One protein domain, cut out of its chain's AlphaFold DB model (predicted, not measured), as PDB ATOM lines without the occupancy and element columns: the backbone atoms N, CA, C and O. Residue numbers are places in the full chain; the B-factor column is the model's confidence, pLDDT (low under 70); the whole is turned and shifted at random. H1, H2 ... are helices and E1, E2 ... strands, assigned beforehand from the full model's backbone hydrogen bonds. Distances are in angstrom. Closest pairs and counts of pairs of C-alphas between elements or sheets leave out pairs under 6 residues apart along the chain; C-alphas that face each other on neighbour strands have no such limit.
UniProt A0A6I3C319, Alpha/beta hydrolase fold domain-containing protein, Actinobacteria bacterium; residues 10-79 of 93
ATOM      1  N   ARG A  10      17.394 -17.075   0.016       88.25
ATOM      2  CA  ARG A  10      18.425 -18.039   0.378       88.25
ATOM      3  C   ARG A  10      19.779 -17.356   0.429       88.25
ATOM      4  O   ARG A  10      20.214 -16.758  -0.554       88.25
ATOM      5  N   TRP A  11      20.431 -17.465   1.581       87.69
ATOM      6  CA  TRP A  11      21.770 -16.940   1.804       87.69
ATOM      7  C   TRP A  11      22.815 -18.007   1.488       87.69
ATOM      8  O   TRP A  11      22.865 -19.058   2.125       87.69
ATOM      9  N   TYR A  12      23.656 -17.729   0.503       86.50
ATOM     10  CA  TYR A  12      24.803 -18.547   0.151       86.50
ATOM     11  C   TYR A  12      26.064 -17.841   0.610       86.50
ATOM     12  O   TYR A  12      26.457 -16.859  -0.008       86.50
ATOM     13  N   ASP A  13      26.717 -18.346   1.654       86.44
ATOM     14  CA  ASP A  13      28.054 -17.892   2.036       86.44
ATOM     15  C   ASP A  13      29.032 -19.066   1.955       86.44
ATOM     16  O   ASP A  13      28.853 -20.056   2.670       86.44
ATOM     17  N   PRO A  14      30.055 -18.997   1.086       80.81
ATOM     18  CA  PRO A  14      31.083 -20.027   1.033       80.81
ATOM     19  C   PRO A  14      32.039 -19.982   2.241       80.81
ATOM     20  O   PRO A  14      32.787 -20.937   2.453       80.81
ATOM     21  N   ALA A  15      32.051 -18.899   3.028       81.19
ATOM     22  CA  ALA A  15      32.902 -18.773   4.207       81.19
ATOM     23  C   ALA A  15      32.216 -19.322   5.470       81.19
ATOM     24  O   ALA A  15      31.026 -19.128   5.691       81.19
ATOM     25  N   HIS A  16      32.995 -19.990   6.326       70.25
ATOM     26  CA  HIS A  16      32.507 -20.508   7.610       70.25
ATOM     27  C   HIS A  16      32.425 -19.428   8.700       70.25
ATOM     28  O   HIS A  16      31.605 -19.531   9.606       70.25
ATOM     29  N   ASP A  17      33.281 -18.411   8.609       77.06
ATOM     30  CA  ASP A  17      33.372 -17.300   9.550       77.06
ATOM     31  C   ASP A  17      33.699 -16.034   8.748       77.06
ATOM     32  O   ASP A  17      34.739 -15.957   8.084       77.06
ATOM     33  N   ARG A  18      32.764 -15.084   8.719       78.75
ATOM     34  CA  ARG A  18      32.855 -13.860   7.922       78.75
ATOM     35  C   ARG A  18      32.525 -12.662   8.803       78.75
ATOM     36  O   ARG A  18      31.450 -12.581   9.378       78.75
ATOM     37  N   GLY A  19      33.442 -11.698   8.856       79.00
ATOM     38  CA  GLY A  19      33.154 -10.370   9.402       79.00
ATOM     39  C   GLY A  19      32.345  -9.508   8.427       79.00
ATOM     40  O   GLY A  19      32.157  -9.870   7.268       79.00
ATOM     41  N   VAL A  20      31.911  -8.327   8.871       80.19
ATOM     42  CA  VAL A  20      31.190  -7.362   8.018       80.19
ATOM     43  C   VAL A  20      31.947  -7.119   6.707       80.19
ATOM     44  O   VAL A  20      33.149  -6.844   6.707       80.19
ATOM     45  N   GLY A  21      31.241  -7.219   5.582       85.00
ATOM     46  CA  GLY A  21      31.845  -7.160   4.256       85.00
ATOM     47  C   GLY A  21      30.814  -7.077   3.130       85.00
ATOM     48  O   GLY A  21      29.617  -6.964   3.392       85.00
ATOM     49  N   PRO A  22      31.269  -7.098   1.866       88.19
ATOM     50  CA  PRO A  22      30.385  -7.008   0.712       88.19
ATOM     51  C   PRO A  22      29.480  -8.240   0.592       88.19
ATOM     52  O   PRO A  22      29.881  -9.350   0.939       88.19
ATOM     53  N   ALA A  23      28.292  -8.035   0.025       89.88
ATOM     54  CA  ALA A  23      27.336  -9.078  -0.325       89.88
ATOM     55  C   ALA A  23      26.678  -8.766  -1.674       89.88
ATOM     56  O   ALA A  23      26.652  -7.614  -2.116       89.88
ATOM     57  N   VAL A  24      26.137  -9.795  -2.322       91.69
ATOM     58  CA  VAL A  24      25.415  -9.693  -3.593       91.69
ATOM     59  C   VAL A  24      23.948 -10.026  -3.363       91.69
ATOM     60  O   VAL A  24      23.634 -11.086  -2.835       91.69
ATOM     61  N   VAL A  25      23.035  -9.167  -3.816       93.44
ATOM     62  CA  VAL A  25      21.634  -9.564  -4.008       93.44
ATOM     63  C   VAL A  25      21.514 -10.149  -5.405       93.44
ATOM     64  O   VAL A  25      21.778  -9.463  -6.393       93.44
ATOM     65  N   TYR A  26      21.145 -11.422  -5.488       94.25
ATOM     66  CA  TYR A  26      20.923 -12.092  -6.756       94.25
ATOM     67  C   TYR A  26      19.435 -12.170  -7.070       94.25
ATOM     68  O   TYR A  26      18.661 -12.823  -6.370       94.25
ATOM     69  N   LEU A  27      19.078 -11.526  -8.176       94.75
ATOM     70  CA  LEU A  27      17.767 -11.589  -8.798       94.75
ATOM     71  C   LEU A  27      17.921 -12.450 -10.046       94.75
ATOM     72  O   LEU A  27      18.702 -12.106 -10.940       94.75
ATOM     73  N   HIS A  28      17.235 -13.589 -10.095       93.81
ATOM     74  CA  HIS A  28      17.360 -14.476 -11.243       93.81
ATOM     75  C   HIS A  28      16.892 -13.788 -12.533       93.81
ATOM     76  O   HIS A  28      15.996 -12.942 -12.526       93.81
ATOM     77  N   GLY A  29      17.520 -14.150 -13.655       91.50
ATOM     78  CA  GLY A  29      17.060 -13.747 -14.988       91.50
ATOM     79  C   GLY A  29      15.774 -14.478 -15.384       91.50
ATOM     80  O   GLY A  29      15.157 -15.117 -14.547       91.50
ATOM     81  N   GLY A  30      15.396 -14.431 -16.667       93.50
ATOM     82  CA  GLY A  30      14.202 -15.128 -17.182       93.50
ATOM     83  C   GLY A  30      12.963 -14.242 -17.348       93.50
ATOM     84  O   GLY A  30      11.838 -14.734 -17.383       93.50
ATOM     85  N   GLY A  31      13.163 -12.926 -17.469       94.69
ATOM     86  CA  GLY A  31      12.106 -11.983 -17.848       94.69
ATOM     87  C   GLY A  31      11.005 -11.811 -16.803       94.69
ATOM     88  O   GLY A  31       9.897 -11.442 -17.171       94.69
ATOM     89  N   MET A  32      11.302 -12.089 -15.529       96.25
ATOM     90  CA  MET A  32      10.337 -12.136 -14.421       96.25
ATOM     91  C   MET A  32       9.265 -13.229 -14.563       96.25
ATOM     92  O   MET A  32       8.239 -13.162 -13.898       96.25
ATOM     93  N   ILE A  33       9.480 -14.209 -15.446       96.25
ATOM     94  CA  ILE A  33       8.524 -15.285 -15.769       96.25
ATOM     95  C   ILE A  33       9.087 -16.661 -15.396       96.25
ATOM     96  O   ILE A  33       8.355 -17.619 -15.185       96.25
ATOM     97  N   ALA A  34      10.407 -16.787 -15.348       91.44
ATOM     98  CA  ALA A  34      11.087 -18.026 -15.019       91.44
ATOM     99  C   ALA A  34      12.440 -17.709 -14.398       91.44
ATOM    100  O   ALA A  34      12.891 -16.569 -14.447       91.44
ATOM    101  N   GLY A  35      13.111 -18.734 -13.893       87.81
ATOM    102  CA  GLY A  35      14.490 -18.671 -13.440       87.81
ATOM    103  C   GLY A  35      14.683 -19.488 -12.177       87.81
ATOM    104  O   GLY A  35      13.768 -20.142 -11.684       87.81
ATOM    105  N   SER A  36      15.919 -19.514 -11.707       79.75
ATOM    106  CA  SER A  36      16.296 -20.261 -10.519       79.75
ATOM    107  C   SER A  36      17.516 -19.625  -9.873       79.75
ATOM    108  O   SER A  36      18.166 -18.742 -10.434       79.75
ATOM    109  N   VAL A  37      17.858 -20.153  -8.706       75.25
ATOM    110  CA  VAL A  37      19.104 -19.905  -7.979       75.25
ATOM    111  C   VAL A  37      20.349 -19.955  -8.895       75.25
ATOM    112  O   VAL A  37      20.421 -20.817  -9.780       75.25
ATOM    113  N   PRO A  38      21.375 -19.114  -8.644       74.06
ATOM    114  CA  PRO A  38      22.622 -19.117  -9.404       74.06
ATOM    115  C   PRO A  38      23.535 -20.280  -8.995       74.06
ATOM    116  O   PRO A  38      23.967 -20.374  -7.847       74.06
ATOM    117  N   GLY A  39      23.917 -21.123  -9.957       75.44
ATOM    118  CA  GLY A  39      24.852 -22.234  -9.722       75.44
ATOM    119  C   GLY A  39      26.298 -21.813  -9.416       75.44
ATOM    120  O   GLY A  39      27.052 -22.605  -8.870       75.44
ATOM    121  N   TYR A  40      26.682 -20.572  -9.735       78.44
ATOM    122  CA  TYR A  40      28.055 -20.063  -9.591       78.44
ATOM    123  C   TYR A  40      28.307 -19.285  -8.287       78.44
ATOM    124  O   TYR A  40      29.422 -18.814  -8.066       78.44
ATOM    125  N   ALA A  41      27.298 -19.103  -7.425       78.56
ATOM    126  CA  ALA A  41      27.453 -18.295  -6.208       78.56
ATOM    127  C   ALA A  41      28.544 -18.842  -5.273       78.56
ATOM    128  O   ALA A  41      29.314 -18.062  -4.710       78.56
ATOM    129  N   ALA A  42      28.661 -20.169  -5.173       74.81
ATOM    130  CA  ALA A  42      29.655 -20.836  -4.334       74.81
ATOM    131  C   ALA A  42      31.106 -20.502  -4.734       74.81
ATOM    132  O   ALA A  42      31.961 -20.356  -3.863       74.81
ATOM    133  N   ASP A  43      31.368 -20.307  -6.028       82.00
ATOM    134  CA  ASP A  43      32.717 -20.065  -6.553       82.00
ATOM    135  C   ASP A  43      33.149 -18.592  -6.440       82.00
ATOM    136  O   ASP A  43      34.311 -18.256  -6.668       82.00
ATOM    137  N   SER A  44      32.227 -17.690  -6.088       82.94
ATOM    138  CA  SER A  44      32.481 -16.245  -6.075       82.94
ATOM    139  C   SER A  44      33.290 -15.754  -4.867       82.94
ATOM    140  O   SER A  44      33.841 -14.654  -4.906       82.94
ATOM    141  N   GLY A  45      33.333 -16.524  -3.772       85.56
ATOM    142  CA  GLY A  45      33.948 -16.112  -2.501       85.56
ATOM    143  C   GLY A  45      33.221 -14.977  -1.756       85.56
ATOM    144  O   GLY A  45      33.659 -14.570  -0.674       85.56
ATOM    145  N   VAL A  46      32.110 -14.474  -2.299       88.25
ATOM    146  CA  VAL A  46      31.272 -13.399  -1.747       88.25
ATOM    147  C   VAL A  46      29.910 -13.997  -1.382       88.25
ATOM    148  O   VAL A  46      29.457 -14.900  -2.082       88.25
ATOM    149  N   PRO A  47      29.248 -13.550  -0.303       89.31
ATOM    150  CA  PRO A  47      27.931 -14.055   0.034       89.31
ATOM    151  C   PRO A  47      26.846 -13.530  -0.913       89.31
ATOM    152  O   PRO A  47      26.874 -12.369  -1.332       89.31
ATOM    153  N   PHE A  48      25.882 -14.390  -1.241       91.12
ATOM    154  CA  PHE A  48      24.764 -14.101  -2.137       91.12
ATOM    155  C   PHE A  48      23.433 -14.271  -1.401       91.12
ATOM    156  O   PHE A  48      23.125 -15.358  -0.918       91.12
ATOM    157  N   LEU A  49      22.604 -13.230  -1.398       91.50
ATOM    158  CA  LEU A  49      21.183 -13.308  -1.080       91.50
ATOM    159  C   LEU A  49      20.412 -13.583  -2.377       91.50
ATOM    160  O   LEU A  49      20.148 -12.667  -3.154       91.50
ATOM    161  N   SER A  50      20.087 -14.845  -2.640       92.38
ATOM    162  CA  SER A  50      19.236 -15.232  -3.767       92.38
ATOM    163  C   SER A  50      17.774 -15.000  -3.403       92.38
ATOM    164  O   SER A  50      17.309 -15.541  -2.402       92.38
ATOM    165  N   VAL A  51      17.058 -14.227  -4.217       93.38
ATOM    166  CA  VAL A  51      15.663 -13.841  -3.962       93.38
ATOM    167  C   VAL A  51      14.724 -14.681  -4.820       93.38
ATOM    168  O   VAL A  51      14.874 -14.700  -6.042       93.38
ATOM    169  N   ASP A  52      13.768 -15.357  -4.186       92.69
ATOM    170  CA  ASP A  52      12.689 -16.093  -4.852       92.69
ATOM    171  C   ASP A  52      11.484 -15.159  -5.032       92.69
ATOM    172  O   ASP A  52      10.471 -15.246  -4.337       92.69
ATOM    173  N   TYR A  53      11.666 -14.145  -5.883       94.50
ATOM    174  CA  TYR A  53      10.640 -13.136  -6.122       94.50
ATOM    175  C   TYR A  53       9.462 -13.745  -6.891       94.50
ATOM    176  O   TYR A  53       9.630 -14.634  -7.727       94.50
ATOM    177  N   ARG A  54       8.251 -13.242  -6.645       95.19
ATOM    178  CA  ARG A  54       7.056 -13.732  -7.337       95.19
ATOM    179  C   ARG A  54       7.149 -13.469  -8.837       95.19
ATOM    180  O   ARG A  54       7.533 -12.380  -9.250       95.19
ATOM    181  N   ILE A  55       6.756 -14.448  -9.648       96.25
ATOM    182  CA  ILE A  55       6.875 -14.404 -11.111       96.25
ATOM    183  C   ILE A  55       5.529 -14.157 -11.803       96.25
ATOM    184  O   ILE A  55       4.457 -14.433 -11.264       96.25
ATOM    185  N   ALA A  56       5.594 -13.646 -13.027       96.12
ATOM    186  CA  ALA A  56       4.473 -13.576 -13.950       96.12
ATOM    187  C   ALA A  56       4.256 -14.931 -14.662       96.12
ATOM    188  O   ALA A  56       5.234 -15.638 -14.914       96.12
ATOM    189  N   PRO A  57       3.019 -15.251 -15.098       95.81
ATOM    190  CA  PRO A  57       1.820 -14.402 -15.092       95.81
ATOM    191  C   PRO A  57       1.034 -14.363 -13.774       95.81
ATOM    192  O   PRO A  57       0.146 -13.521 -13.652       95.81
ATOM    193  N   GLU A  58       1.328 -15.231 -12.808       96.25
ATOM    194  CA  GLU A  58       0.598 -15.345 -11.536       96.25
ATOM    195  C   GLU A  58       0.660 -14.040 -10.733       96.25
ATOM    196  O   GLU A  58      -0.331 -13.617 -10.133       96.25
ATOM    197  N   HIS A  59       1.809 -13.368 -10.795       95.81
ATOM    198  CA  HIS A  59       2.051 -12.058 -10.213       95.81
ATOM    199  C   HIS A  59       2.606 -11.115 -11.288       95.81
ATOM    200  O   HIS A  59       3.820 -11.021 -11.481       95.81
ATOM    201  N   PRO A  60       1.735 -10.436 -12.057       96.00
ATOM    202  CA  PRO A  60       2.173  -9.537 -13.114       96.00
ATOM    203  C   PRO A  60       2.853  -8.288 -12.539       96.00
ATOM    204  O   PRO A  60       2.835  -8.024 -11.337       96.00
ATOM    205  N   HIS A  61       3.434  -7.477 -13.422       95.38
ATOM    206  CA  HIS A  61       3.960  -6.164 -13.050       95.38
ATOM    207  C   HIS A  61       2.930  -5.358 -12.219       95.38
ATOM    208  O   HIS A  61       1.772  -5.262 -12.646       95.38
ATOM    209  N   PRO A  62       3.342  -4.720 -11.103       95.75
ATOM    210  CA  PRO A  62       4.731  -4.458 -10.684       95.75
ATOM    211  C   PRO A  62       5.337  -5.478  -9.708       95.75
ATOM    212  O   PRO A  62       6.515  -5.355  -9.373       95.75
ATOM    213  N   THR A  63       4.575  -6.485  -9.282       96.38
ATOM    214  CA  THR A  63       4.910  -7.343  -8.136       96.38
ATOM    215  C   THR A  63       6.324  -7.946  -8.159       96.38
ATOM    216  O   THR A  63       7.027  -7.770  -7.164       96.38
ATOM    217  N   PRO A  64       6.816  -8.557  -9.259       95.81
ATOM    218  CA  PRO A  64       8.164  -9.134  -9.277       95.81
ATOM    219  C   PRO A  64       9.264  -8.105  -8.975       95.81
ATOM    220  O   PRO A  64      10.237  -8.388  -8.281       95.81
ATOM    221  N   VAL A  65       9.105  -6.877  -9.482       95.75
ATOM    222  CA  VAL A  65      10.094  -5.800  -9.330       95.75
ATOM    223  C   VAL A  65      10.036  -5.200  -7.928       95.75
ATOM    224  O   VAL A  65      11.078  -4.880  -7.355       95.75
ATOM    225  N   GLU A  66       8.838  -5.069  -7.361       96.62
ATOM    226  CA  GLU A  66       8.675  -4.626  -5.977       96.62
ATOM    227  C   GLU A  66       9.302  -5.633  -5.003       96.62
ATOM    228  O   GLU A  66      10.023  -5.220  -4.094       96.62
ATOM    229  N   ASP A  67       9.107  -6.938  -5.231       95.56
ATOM    230  CA  ASP A  67       9.714  -8.001  -4.420       95.56
ATOM    231  C   ASP A  67      11.248  -7.912  -4.450       95.56
ATOM    232  O   ASP A  67      11.913  -7.932  -3.410       95.56
ATOM    233  N   CYS A  68      11.814  -7.722  -5.645       95.25
ATOM    234  CA  CYS A  68      13.247  -7.503  -5.827       95.25
ATOM    235  C   CYS A  68      13.751  -6.282  -5.040       95.25
ATOM    236  O   CYS A  68      14.773  -6.355  -4.353       95.25
ATOM    237  N   PHE A  69      13.051  -5.149  -5.134       95.44
ATOM    238  CA  PHE A  69      13.453  -3.911  -4.467       95.44
ATOM    239  C   PHE A  69      13.381  -4.023  -2.941       95.44
ATOM    240  O   PHE A  69      14.257  -3.522  -2.229       95.44
ATOM    241  N   ALA A  70      12.369  -4.716  -2.427       93.94
ATOM    242  CA  ALA A  70      12.232  -4.946  -1.001       93.94
ATOM    243  C   ALA A  70      13.336  -5.846  -0.450       93.94
ATOM    244  O   ALA A  70      13.861  -5.549   0.618       93.94
ATOM    245  N   ALA A  71      13.750  -6.885  -1.181       93.56
ATOM    246  CA  ALA A  71      14.873  -7.720  -0.766       93.56
ATOM    247  C   ALA A  71      16.191  -6.926  -0.683       93.56
ATOM    248  O   ALA A  71      16.960  -7.095   0.265       93.56
ATOM    249  N   VAL A  72      16.434  -6.012  -1.634       94.31
ATOM    250  CA  VAL A  72      17.588  -5.095  -1.581       94.31
ATOM    251  C   VAL A  72      17.501  -4.173  -0.367       94.31
ATOM    252  O   VAL A  72      18.472  -4.045   0.375       94.31
ATOM    253  N   SER A  73      16.342  -3.549  -0.149       93.81
ATOM    254  CA  SER A  73      16.118  -2.633   0.977       93.81
ATOM    255  C   SER A  73      16.310  -3.342   2.316       93.81
ATOM    256  O   SER A  73      17.049  -2.863   3.172       93.81
ATOM    257  N   TRP A  74      15.742  -4.541   2.449       91.56
ATOM    258  CA  TRP A  74      15.882  -5.374   3.634       91.56
ATOM    259  C   TRP A  74      17.348  -5.722   3.915       91.56
ATOM    260  O   TRP A  74      17.799  -5.568   5.049       91.56
ATOM    261  N   LEU A  75      18.127  -6.126   2.903       90.56
ATOM    262  CA  LEU A  75      19.542  -6.442   3.120       90.56
ATOM    263  C   LEU A  75      20.336  -5.211   3.571       90.56
ATOM    264  O   LEU A  75      21.203  -5.335   4.432       90.56
ATOM    265  N   LEU A  76      20.049  -4.032   3.015       90.25
ATOM    266  CA  LEU A  76      20.711  -2.785   3.408       90.25
ATOM    267  C   LEU A  76      20.401  -2.400   4.860       90.25
ATOM    268  O   LEU A  76      21.308  -1.991   5.583       90.25
ATOM    269  N   GLU A  77      19.152  -2.564   5.294       89.69
ATOM    270  CA  GLU A  77      18.726  -2.297   6.673       89.69
ATOM    271  C   GLU A  77      19.387  -3.248   7.682       89.69
ATOM    272  O   GLU A  77      19.744  -2.829   8.781       89.69
ATOM    273  N   HIS A  78      19.624  -4.503   7.287       85.75
ATOM    274  CA  HIS A  78      20.167  -5.551   8.159       85.75
ATOM    275  C   HIS A  78      21.652  -5.857   7.898       85.75
ATOM    276  O   HIS A  78      22.193  -6.822   8.447       85.75
ATOM    277  N   ALA A  79      22.346  -5.051   7.086       78.50
ATOM    278  CA  ALA A  79      23.712  -5.330   6.627       78.50
ATOM    279  C   ALA A  79      24.726  -5.508   7.773       78.50
ATOM    280  O   ALA A  79      25.701  -6.247   7.639       78.50
TER     281      ALA A  79
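This is residues 10 to 79 of the 93 residues of the protein "Alpha/beta hydrolase fold domain-containing protein" of Actinobacteria bacterium (UniProt A0A6I3C319). A small three-stranded sheet has the long helix H2 packed along one face, over E3 and E2, with short H1 at its rim and long loops beyond. The 70 printed residues, under half in named elements, hold E1, E2, H1, E3, H2; class mixed, sheet order E1 E3 E2, mixed. It is only just compact, close to loose: radius of gyration of the C-alphas 13.1 A, spans 40 by 26 by 12 A.

E3 is residues 48 to 51, E2 24 to 27, and E1 10 to 12, beginning at C-alpha 10 (18.425, -18.039, 0.378). H2, residues 63 to 77, 20.9 A long, ends at C-alpha 77 (18.726, -2.297, 6.673). H1 is residues 41 to 44.

E3 is antiparallel to E1, with N 12 and O 48 at 2.8 A, and parallel to E2, with N 49 and O 24 at 2.8 A. E2, H1, E3 form a strand-helix-strand unit, parallel neighbours joined through a helix, its crossover right-handed. H2 makes two layers with the sheet, helix on one face, height 9.3 A; its closest C-alphas to E2 are Val 72 and Val 25, 6.5 A. Every O i to N i+4 pair in H2 is within hydrogen-bond range; H1 is too short for one. H1 only grazes the sheet.

The printed part has no cut. Links E1 to E2, E2 to H1 and E3 to H2 are long. No printed residue is under pLDDT 70.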